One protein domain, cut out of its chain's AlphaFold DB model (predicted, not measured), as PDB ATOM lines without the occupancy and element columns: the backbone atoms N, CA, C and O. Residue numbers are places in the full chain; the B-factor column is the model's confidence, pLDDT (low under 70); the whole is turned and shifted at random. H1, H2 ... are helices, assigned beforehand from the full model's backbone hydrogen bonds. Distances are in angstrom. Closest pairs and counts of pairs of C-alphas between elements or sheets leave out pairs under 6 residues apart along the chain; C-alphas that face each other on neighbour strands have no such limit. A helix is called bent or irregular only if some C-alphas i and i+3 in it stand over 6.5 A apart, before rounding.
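AT A GLANCE: This is residues 65 to 123 of the 251 residues of an uncharacterized protein of Thermoanaerobacter brockii subsp. finnii (strain ATCC 43586 / DSM 3389 / AKO-1) (UniProt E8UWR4). Two helical lobes are joined by residues 83 to 88: H4, the longest helix, with H3 and H5, and a smaller corner of H1 and H2. The printed part has 59 residues with five named helices, H1 to H5 in chain order, and no named strand: all helix. It is only just compact, close to loose, with a radius of gyration of the C-alphas of 12.1 A, and elongated, 34 by 19 by 16 A.

IN THESE COORDINATES: H4, residues 97 to 108, spans 15.7 A from C-alpha 97 at (67.608, 54.976, 46.495). H3 is residues 89 to 93, 8.4 A. H5, residues 114 to 123, 14.1 A, ends at (66.591, 68.257, 39.076); it is irregular, C-alphas 118 and 121 being 7.1 A apart. H1 is residues 66 to 75, 14.3 A; H2 is residues 79 to 82, 5.7 A.

HOW THE PARTS SIT: H4 touches H3 with residues 99 to 104 alone, closest C-alphas Val 91 and Ala 100, 5.1 A. H4 and H5 only just touch, with 3 pairs of C-alphas within 8 A, closest Tyr 97 and Trp 117, 7.0 A, about perpendicular at 83 degrees; H4 does so with residues 97 to 100 alone. H1 and H2 touch only at the corner, closest C-alphas Arg 72 and Ser 80, 4.3 A; both are apart from H3, H4 and H5. Every O i to N i+4 pair is within hydrogen-bond range in H1 and H4, 4 of 6 in H5, and 0 of 1 in H3, with 2 of 2 O i to N i+3 pairs; H2 is too short for an i+4 pair.

THE WHOLE: The farthest C-alphas, Phe 74 and Arg 95, are 35.0 A apart. The printed part has no cut, no link is long, and no printed residue is under 70 in pLDDT.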
ATOM      1  N   ARG A  65      75.240  62.501  28.619       97.94
ATOM      2  CA  ARG A  65      75.171  63.859  28.076       97.94
ATOM      3  C   ARG A  65      76.549  64.245  27.560       97.94
ATOM      4  O   ARG A  65      77.531  64.142  28.301       97.94
ATOM      5  N   SER A  66      76.638  64.678  26.310       98.25
ATOM      6  CA  SER A  66      77.908  65.103  25.718       98.25
ATOM      7  C   SER A  66      78.448  66.375  26.379       98.25
ATOM      8  O   SER A  66      79.666  66.513  26.514       98.25
ATOM      9  N   CYS A  67      77.569  67.243  26.900       98.56
ATOM     10  CA  CYS A  67      77.973  68.397  27.705       98.56
ATOM     11  C   CYS A  67      78.763  67.992  28.962       98.56
ATOM     12  O   CYS A  67      79.807  68.580  29.239       98.56
ATOM     13  N   ASP A  68      78.335  66.942  29.676       98.06
ATOM     14  CA  ASP A  68      79.023  66.464  30.879       98.06
ATOM     15  C   ASP A  68      80.422  65.914  30.545       98.06
ATOM     16  O   ASP A  68      81.368  66.073  31.314       98.06
ATOM     17  N   GLU A  69      80.570  65.212  29.417       97.94
ATOM     18  CA  GLU A  69      81.859  64.654  28.992       97.94
ATOM     19  C   GLU A  69      82.859  65.744  28.612       97.94
ATOM     20  O   GLU A  69      84.019  65.693  29.032       97.94
ATOM     21  N   GLU A  70      82.418  66.739  27.842       98.56
ATOM     22  CA  GLU A  70      83.248  67.888  27.490       98.56
ATOM     23  C   GLU A  70      83.593  68.727  28.723       98.56
ATOM     24  O   GLU A  70      84.757  69.089  28.886       98.56
ATOM     25  N   ALA A  71      82.658  68.929  29.657       98.31
ATOM     26  CA  ALA A  71      82.938  69.600  30.924       98.31
ATOM     27  C   ALA A  71      83.997  68.856  31.759       98.31
ATOM     28  O   ALA A  71      84.930  69.479  32.272       98.31
ATOM     29  N   ARG A  72      83.929  67.517  31.849       97.88
ATOM     30  CA  ARG A  72      84.961  66.708  32.533       97.88
ATOM     31  C   ARG A  72      86.334  66.866  31.890       97.88
ATOM     32  O   ARG A  72      87.319  67.035  32.609       97.88
ATOM     33  N   LYS A  73      86.403  66.816  30.554       97.56
ATOM     34  CA  LYS A  73      87.647  67.031  29.796       97.56
ATOM     35  C   LYS A  73      88.179  68.443  30.013       97.56
ATOM     36  O   LYS A  73      89.372  68.612  30.249       97.56
ATOM     37  N   PHE A  74      87.292  69.436  29.984       97.00
ATOM     38  CA  PHE A  74      87.641  70.830  30.193       97.00
ATOM     39  C   PHE A  74      88.216  71.059  31.583       97.00
ATOM     40  O   PHE A  74      89.223  71.744  31.686       97.00
ATOM     41  N   LEU A  75      87.647  70.478  32.641       95.75
ATOM     42  CA  LEU A  75      88.173  70.631  33.999       95.75
ATOM     43  C   LEU A  75      89.488  69.869  34.210       95.75
ATOM     44  O   LEU A  75      90.427  70.448  34.758       95.75
ATOM     45  N   GLY A  76      89.584  68.630  33.719       95.56
ATOM     46  CA  GLY A  76      90.740  67.754  33.935       95.56
ATOM     47  C   GLY A  76      90.825  67.215  35.369       95.56
ATOM     48  O   GLY A  76      90.088  67.636  36.259       95.56
ATOM     49  N   TYR A  77      91.704  66.245  35.619       90.06
ATOM     50  CA  TYR A  77      91.882  65.664  36.958       90.06
ATOM     51  C   TYR A  77      92.594  66.650  37.910       90.06
ATOM     52  O   TYR A  77      93.524  67.326  37.470       90.06
ATOM     53  N   PRO A  78      92.210  66.738  39.203       89.69
ATOM     54  CA  PRO A  78      91.151  65.985  39.899       89.69
ATOM     55  C   PRO A  78      89.743  66.597  39.803       89.69
ATOM     56  O   PRO A  78      88.777  66.020  40.307       89.69
ATOM     57  N   ARG A  79      89.602  67.761  39.159       90.75
ATOM     58  CA  ARG A  79      88.355  68.544  39.121       90.75
ATOM     59  C   ARG A  79      87.265  67.944  38.240       90.75
ATOM     60  O   ARG A  79      86.101  68.206  38.473       90.75
ATOM     61  N   SER A  80      87.594  67.057  37.309       93.44
ATOM     62  CA  SER A  80      86.605  66.322  36.511       93.44
ATOM     63  C   SER A  80      85.596  65.535  37.362       93.44
ATOM     64  O   SER A  80      84.494  65.254  36.897       93.44
ATOM     65  N   SER A  81      85.937  65.208  38.614       90.56
ATOM     66  CA  SER A  81      85.043  64.535  39.562       90.56
ATOM     67  C   SER A  81      83.883  65.401  40.075       90.56
ATOM     68  O   SER A  81      82.910  64.840  40.581       90.56
ATOM     69  N   SER A  82      83.940  66.732  39.928       90.88
ATOM     70  CA  SER A  82      82.834  67.621  40.315       90.88
ATOM     71  C   SER A  82      81.629  67.504  39.378       90.88
ATOM     72  O   SER A  82      80.494  67.676  39.817       90.88
ATOM     73  N   ILE A  83      81.850  67.089  38.126       94.88
ATOM     74  CA  ILE A  83      80.790  66.853  37.140       94.88
ATOM     75  C   ILE A  83      80.176  65.467  37.354       94.88
ATOM     76  O   ILE A  83      80.643  64.447  36.818       94.88
ATOM     77  N   PHE A  84      79.080  65.411  38.107       92.56
ATOM     78  CA  PHE A  84      78.295  64.185  38.242       92.56
ATOM     79  C   PHE A  84      77.518  63.870  36.951       92.56
ATOM     80  O   PHE A  84      77.367  64.709  36.073       92.56
ATOM     81  N   SER A  85      77.078  62.620  36.783       94.31
ATOM     82  CA  SER A  85      76.130  62.262  35.716       94.31
ATOM     83  C   SER A  85      74.706  62.329  36.276       94.31
ATOM     84  O   SER A  85      74.455  61.631  37.267       94.31
ATOM     85  N   PRO A  86      73.778  63.093  35.677       96.62
ATOM     86  CA  PRO A  86      72.393  63.109  36.124       96.62
ATOM     87  C   PRO A  86      71.700  61.761  35.875       96.62
ATOM     88  O   PRO A  86      72.156  60.959  35.049       96.62
ATOM     89  N   PRO A  87      70.608  61.483  36.609       97.44
ATOM     90  CA  PRO A  87      69.788  60.301  36.380       97.44
ATOM     91  C   PRO A  87      68.996  60.406  35.069       97.44
ATOM     92  O   PRO A  87      68.838  61.486  34.501       97.44
ATOM     93  N   CYS A  88      68.403  59.291  34.648       97.81
ATOM     94  CA  CYS A  88      67.265  59.321  33.726       97.81
ATOM     95  C   CYS A  88      66.004  59.852  34.428       97.81
ATOM     96  O   CYS A  88      65.849  59.717  35.646       97.81
ATOM     97  N   ARG A  89      65.079  60.435  33.658       97.88
ATOM     98  CA  ARG A  89      63.859  61.078  34.179       97.88
ATOM     99  C   ARG A  89      62.959  60.120  34.964       97.88
ATOM    100  O   ARG A  89      62.301  60.512  35.922       97.88
ATOM    101  N   GLU A  90      62.952  58.839  34.615       97.94
ATOM    102  CA  GLU A  90      62.161  57.797  35.272       97.94
ATOM    103  C   GLU A  90      62.519  57.621  36.754       97.94
ATOM    104  O   GLU A  90      61.674  57.189  37.541       97.94
ATOM    105  N   VAL A  91      63.730  58.016  37.162       98.00
ATOM    106  CA  VAL A  91      64.155  58.018  38.570       98.00
ATOM    107  C   VAL A  91      63.273  58.922  39.437       98.00
ATOM    108  O   VAL A  91      63.147  58.672  40.631       98.00
ATOM    109  N   PHE A  92      62.583  59.917  38.871       97.75
ATOM    110  CA  PHE A  92      61.683  60.809  39.619       97.75
ATOM    111  C   PHE A  92      60.475  60.106  40.249       97.75
ATOM    112  O   PHE A  92      59.806  60.693  41.106       97.75
ATOM    113  N   LYS A  93      60.178  58.878  39.803       96.88
ATOM    114  CA  LYS A  93      59.108  58.020  40.328       96.88
ATOM    115  C   LYS A  93      59.600  57.055  41.414       96.88
ATOM    116  O   LYS A  93      58.780  56.372  42.017       96.88
ATOM    117  N   ALA A  94      60.912  56.975  41.644       97.62
ATOM    118  CA  ALA A  94      61.485  56.090  42.646       97.62
ATOM    119  C   ALA A  94      61.124  56.548  44.065       97.62
ATOM    120  O   ALA A  94      61.224  57.732  44.393       97.62
ATOM    121  N   ARG A  95      60.747  55.597  44.921       96.25
ATOM    122  CA  ARG A  95      60.408  55.831  46.332       96.25
ATOM    123  C   ARG A  95      61.640  55.897  47.222       96.25
ATOM    124  O   ARG A  95      61.633  56.578  48.242       96.25
ATOM    125  N   ASP A  96      62.694  55.187  46.836       97.12
ATOM    126  CA  ASP A  96      63.945  55.120  47.573       97.12
ATOM    127  C   ASP A  96      65.158  54.994  46.637       97.12
ATOM    128  O   ASP A  96      65.048  54.830  45.418       97.12
ATOM    129  N   TYR A  97      66.350  55.067  47.230       97.62
ATOM    130  CA  TYR A  97      67.608  54.976  46.495       97.62
ATOM    131  C   TYR A  97      67.808  53.619  45.801       97.62
ATOM    132  O   TYR A  97      68.450  53.561  44.755       97.62
ATOM    133  N   LYS A  98      67.274  52.520  46.353       97.75
ATOM    134  CA  LYS A  98      67.428  51.178  45.774       97.75
ATOM    135  C   LYS A  98      66.615  51.059  44.487       97.75
ATOM    136  O   LYS A  98      67.126  50.554  43.487       97.75
ATOM    137  N   GLU A  99      65.385  51.560  44.495       98.00
ATOM    138  CA  GLU A  99      64.527  51.650  43.315       98.00
ATOM    139  C   GLU A  99      65.129  52.598  42.268       98.00
ATOM    140  O   GLU A  99      65.252  52.222  41.101       98.00
ATOM    141  N   ALA A 100      65.620  53.770  42.687       97.75
ATOM    142  CA  ALA A 100      66.305  54.720  41.809       97.75
ATOM    143  C   ALA A 100      67.532  54.100  41.121       97.75
ATOM    144  O   ALA A 100      67.720  54.247  39.913       97.75
ATOM    145  N   LEU A 101      68.351  53.361  41.878       97.56
ATOM    146  CA  LEU A 101      69.517  52.646  41.365       97.56
ATOM    147  C   LEU A 101      69.119  51.606  40.310       97.56
ATOM    148  O   LEU A 101      69.765  51.518  39.263       97.56
ATOM    149  N   ALA A 102      68.066  50.828  40.576       98.00
ATOM    150  CA  ALA A 102      67.572  49.797  39.668       98.00
ATOM    151  C   ALA A 102      67.026  50.397  38.364       98.00
ATOM    152  O   ALA A 102      67.393  49.935  37.282       98.00
ATOM    153  N   ILE A 103      66.216  51.458  38.458       98.12
ATOM    154  CA  ILE A 103      65.679  52.189  37.302       98.12
ATOM    155  C   ILE A 103      66.825  52.751  36.455       98.12
ATOM    156  O   ILE A 103      66.902  52.475  35.257       98.12
ATOM    157  N   ASN A 104      67.765  53.465  37.080       97.94
ATOM    158  CA  ASN A 104      68.865  54.098  36.360       97.94
ATOM    159  C   ASN A 104      69.780  53.074  35.680       97.94
ATOM    160  O   ASN A 104      70.168  53.259  34.528       97.94
ATOM    161  N   LYS A 105      70.071  51.956  36.358       97.50
ATOM    162  CA  LYS A 105      70.864  50.864  35.782       97.50
ATOM    163  C   LYS A 105      70.152  50.207  34.603       97.50
ATOM    164  O   LYS A 105      70.806  49.910  33.609       97.50
ATOM    165  N   LYS A 106      68.833  50.007  34.689       97.94
ATOM    166  CA  LYS A 106      68.032  49.426  33.604       97.94
ATOM    167  C   LYS A 106      68.048  50.299  32.344       97.94
ATOM    168  O   LYS A 106      68.175  49.764  31.250       97.94
ATOM    169  N   ILE A 107      67.924  51.617  32.497       97.31
ATOM    170  CA  ILE A 107      67.762  52.548  31.368       97.31
ATOM    171  C   ILE A 107      69.113  53.012  30.816       97.31
ATOM    172  O   ILE A 107      69.338  52.982  29.607       97.31
ATOM    173  N   LEU A 108      70.034  53.413  31.696       97.25
ATOM    174  CA  LEU A 108      71.319  54.009  31.315       97.25
ATOM    175  C   LEU A 108      72.488  53.018  31.355       97.25
ATOM    176  O   LEU A 108      73.605  53.376  30.992       97.25
ATOM    177  N   GLY A 109      72.272  51.782  31.814       96.06
ATOM    178  CA  GLY A 109      73.326  50.771  31.954       96.06
ATOM    179  C   GLY A 109      74.276  51.000  33.135       96.06
ATOM    180  O   GLY A 109      75.177  50.194  33.356       96.06
ATOM    181  N   LYS A 110      74.082  52.067  33.924       93.12
ATOM    182  CA  LYS A 110      74.937  52.433  35.062       93.12
ATOM    183  C   LYS A 110      74.132  52.762  36.314       93.12
ATOM    184  O   LYS A 110      73.015  53.270  36.245       93.12
ATOM    185  N   GLY A 111      74.726  52.485  37.472       91.19
ATOM    186  CA  GLY A 111      74.157  52.888  38.755       91.19
ATOM    187  C   GLY A 111      74.050  54.410  38.894       91.19
ATOM    188  O   GLY A 111      74.659  55.172  38.145       91.19
ATOM    189  N   LEU A 112      73.269  54.838  39.876       93.75
ATOM    190  CA  LEU A 112      73.139  56.221  40.317       93.75
ATOM    191  C   LEU A 112      74.018  56.430  41.554       93.75
ATOM    192  O   LEU A 112      73.993  55.597  42.454       93.75
ATOM    193  N   SER A 113      74.797  57.510  41.614       93.62
ATOM    194  CA  SER A 113      75.582  57.825  42.816       93.62
ATOM    195  C   SER A 113      74.697  58.435  43.909       93.62
ATOM    196  O   SER A 113      73.673  59.051  43.619       93.62
ATOM    197  N   LYS A 114      75.114  58.336  45.180       93.69
ATOM    198  CA  LYS A 114      74.412  59.012  46.292       93.69
ATOM    199  C   LYS A 114      74.369  60.534  46.115       93.69
ATOM    200  O   LYS A 114      73.376  61.154  46.472       93.69
ATOM    201  N   GLN A 115      75.428  61.126  45.558       90.38
ATOM    202  CA  GLN A 115      75.462  62.557  45.252       90.38
ATOM    203  C   GLN A 115      74.384  62.921  44.229       90.38
ATOM    204  O   GLN A 115      73.583  63.809  44.501       90.38
ATOM    205  N   ALA A 116      74.314  62.197  43.107       93.06
ATOM    206  CA  ALA A 116      73.291  62.429  42.093       93.06
ATOM    207  C   ALA A 116      71.880  62.210  42.664       93.06
ATOM    208  O   ALA A 116      71.006  63.040  42.441       93.06
ATOM    209  N   TRP A 117      71.676  61.159  43.471       96.38
ATOM    210  CA  TRP A 117      70.406  60.895  44.159       96.38
ATOM    211  C   TRP A 117      69.959  62.049  45.063       96.38
ATOM    212  O   TRP A 117      68.812  62.476  44.992       96.38
ATOM    213  N   ASN A 118      70.863  62.603  45.873       94.81
ATOM    214  CA  ASN A 118      70.533  63.713  46.771       94.81
ATOM    215  C   ASN A 118      70.130  64.996  46.021       94.81
ATOM    216  O   ASN A 118      69.451  65.846  46.596       94.81
ATOM    217  N   ILE A 119      70.546  65.138  44.759       95.50
ATOM    218  CA  ILE A 119      70.227  66.288  43.905       95.50
ATOM    219  C   ILE A 119      68.936  66.045  43.095       95.50
ATOM    220  O   ILE A 119      68.299  67.012  42.688       95.50
ATOM    221  N   VAL A 120      68.470  64.793  42.947       97.50
ATOM    222  CA  VAL A 120      67.234  64.431  42.210       97.50
ATOM    223  C   VAL A 120      66.042  65.340  42.511       97.50
ATOM    224  O   VAL A 120      65.411  65.767  41.546       97.50
ATOM    225  N   PRO A 121      65.715  65.685  43.776       97.38
ATOM    226  CA  PRO A 121      64.574  66.557  44.047       97.38
ATOM    227  C   PRO A 121      64.671  67.922  43.353       97.38
ATOM    228  O   PRO A 121      63.666  68.408  42.851       97.38
ATOM    229  N   LYS A 122      65.876  68.502  43.265       98.25
ATOM    230  CA  LYS A 122      66.120  69.775  42.569       98.25
ATOM    231  C   LYS A 122      66.086  69.629  41.054       98.25
ATOM    232  O   LYS A 122      65.519  70.482  40.384       98.25
ATOM    233  N   ILE A 123      66.658  68.544  40.519       98.31
ATOM    234  CA  ILE A 123      66.591  68.257  39.076       98.31
ATOM    235  C   ILE A 123      65.128  68.136  38.664       98.31
ATOM    236  O   ILE A 123      64.710  68.768  37.707       98.31
TER     237      ILE A 123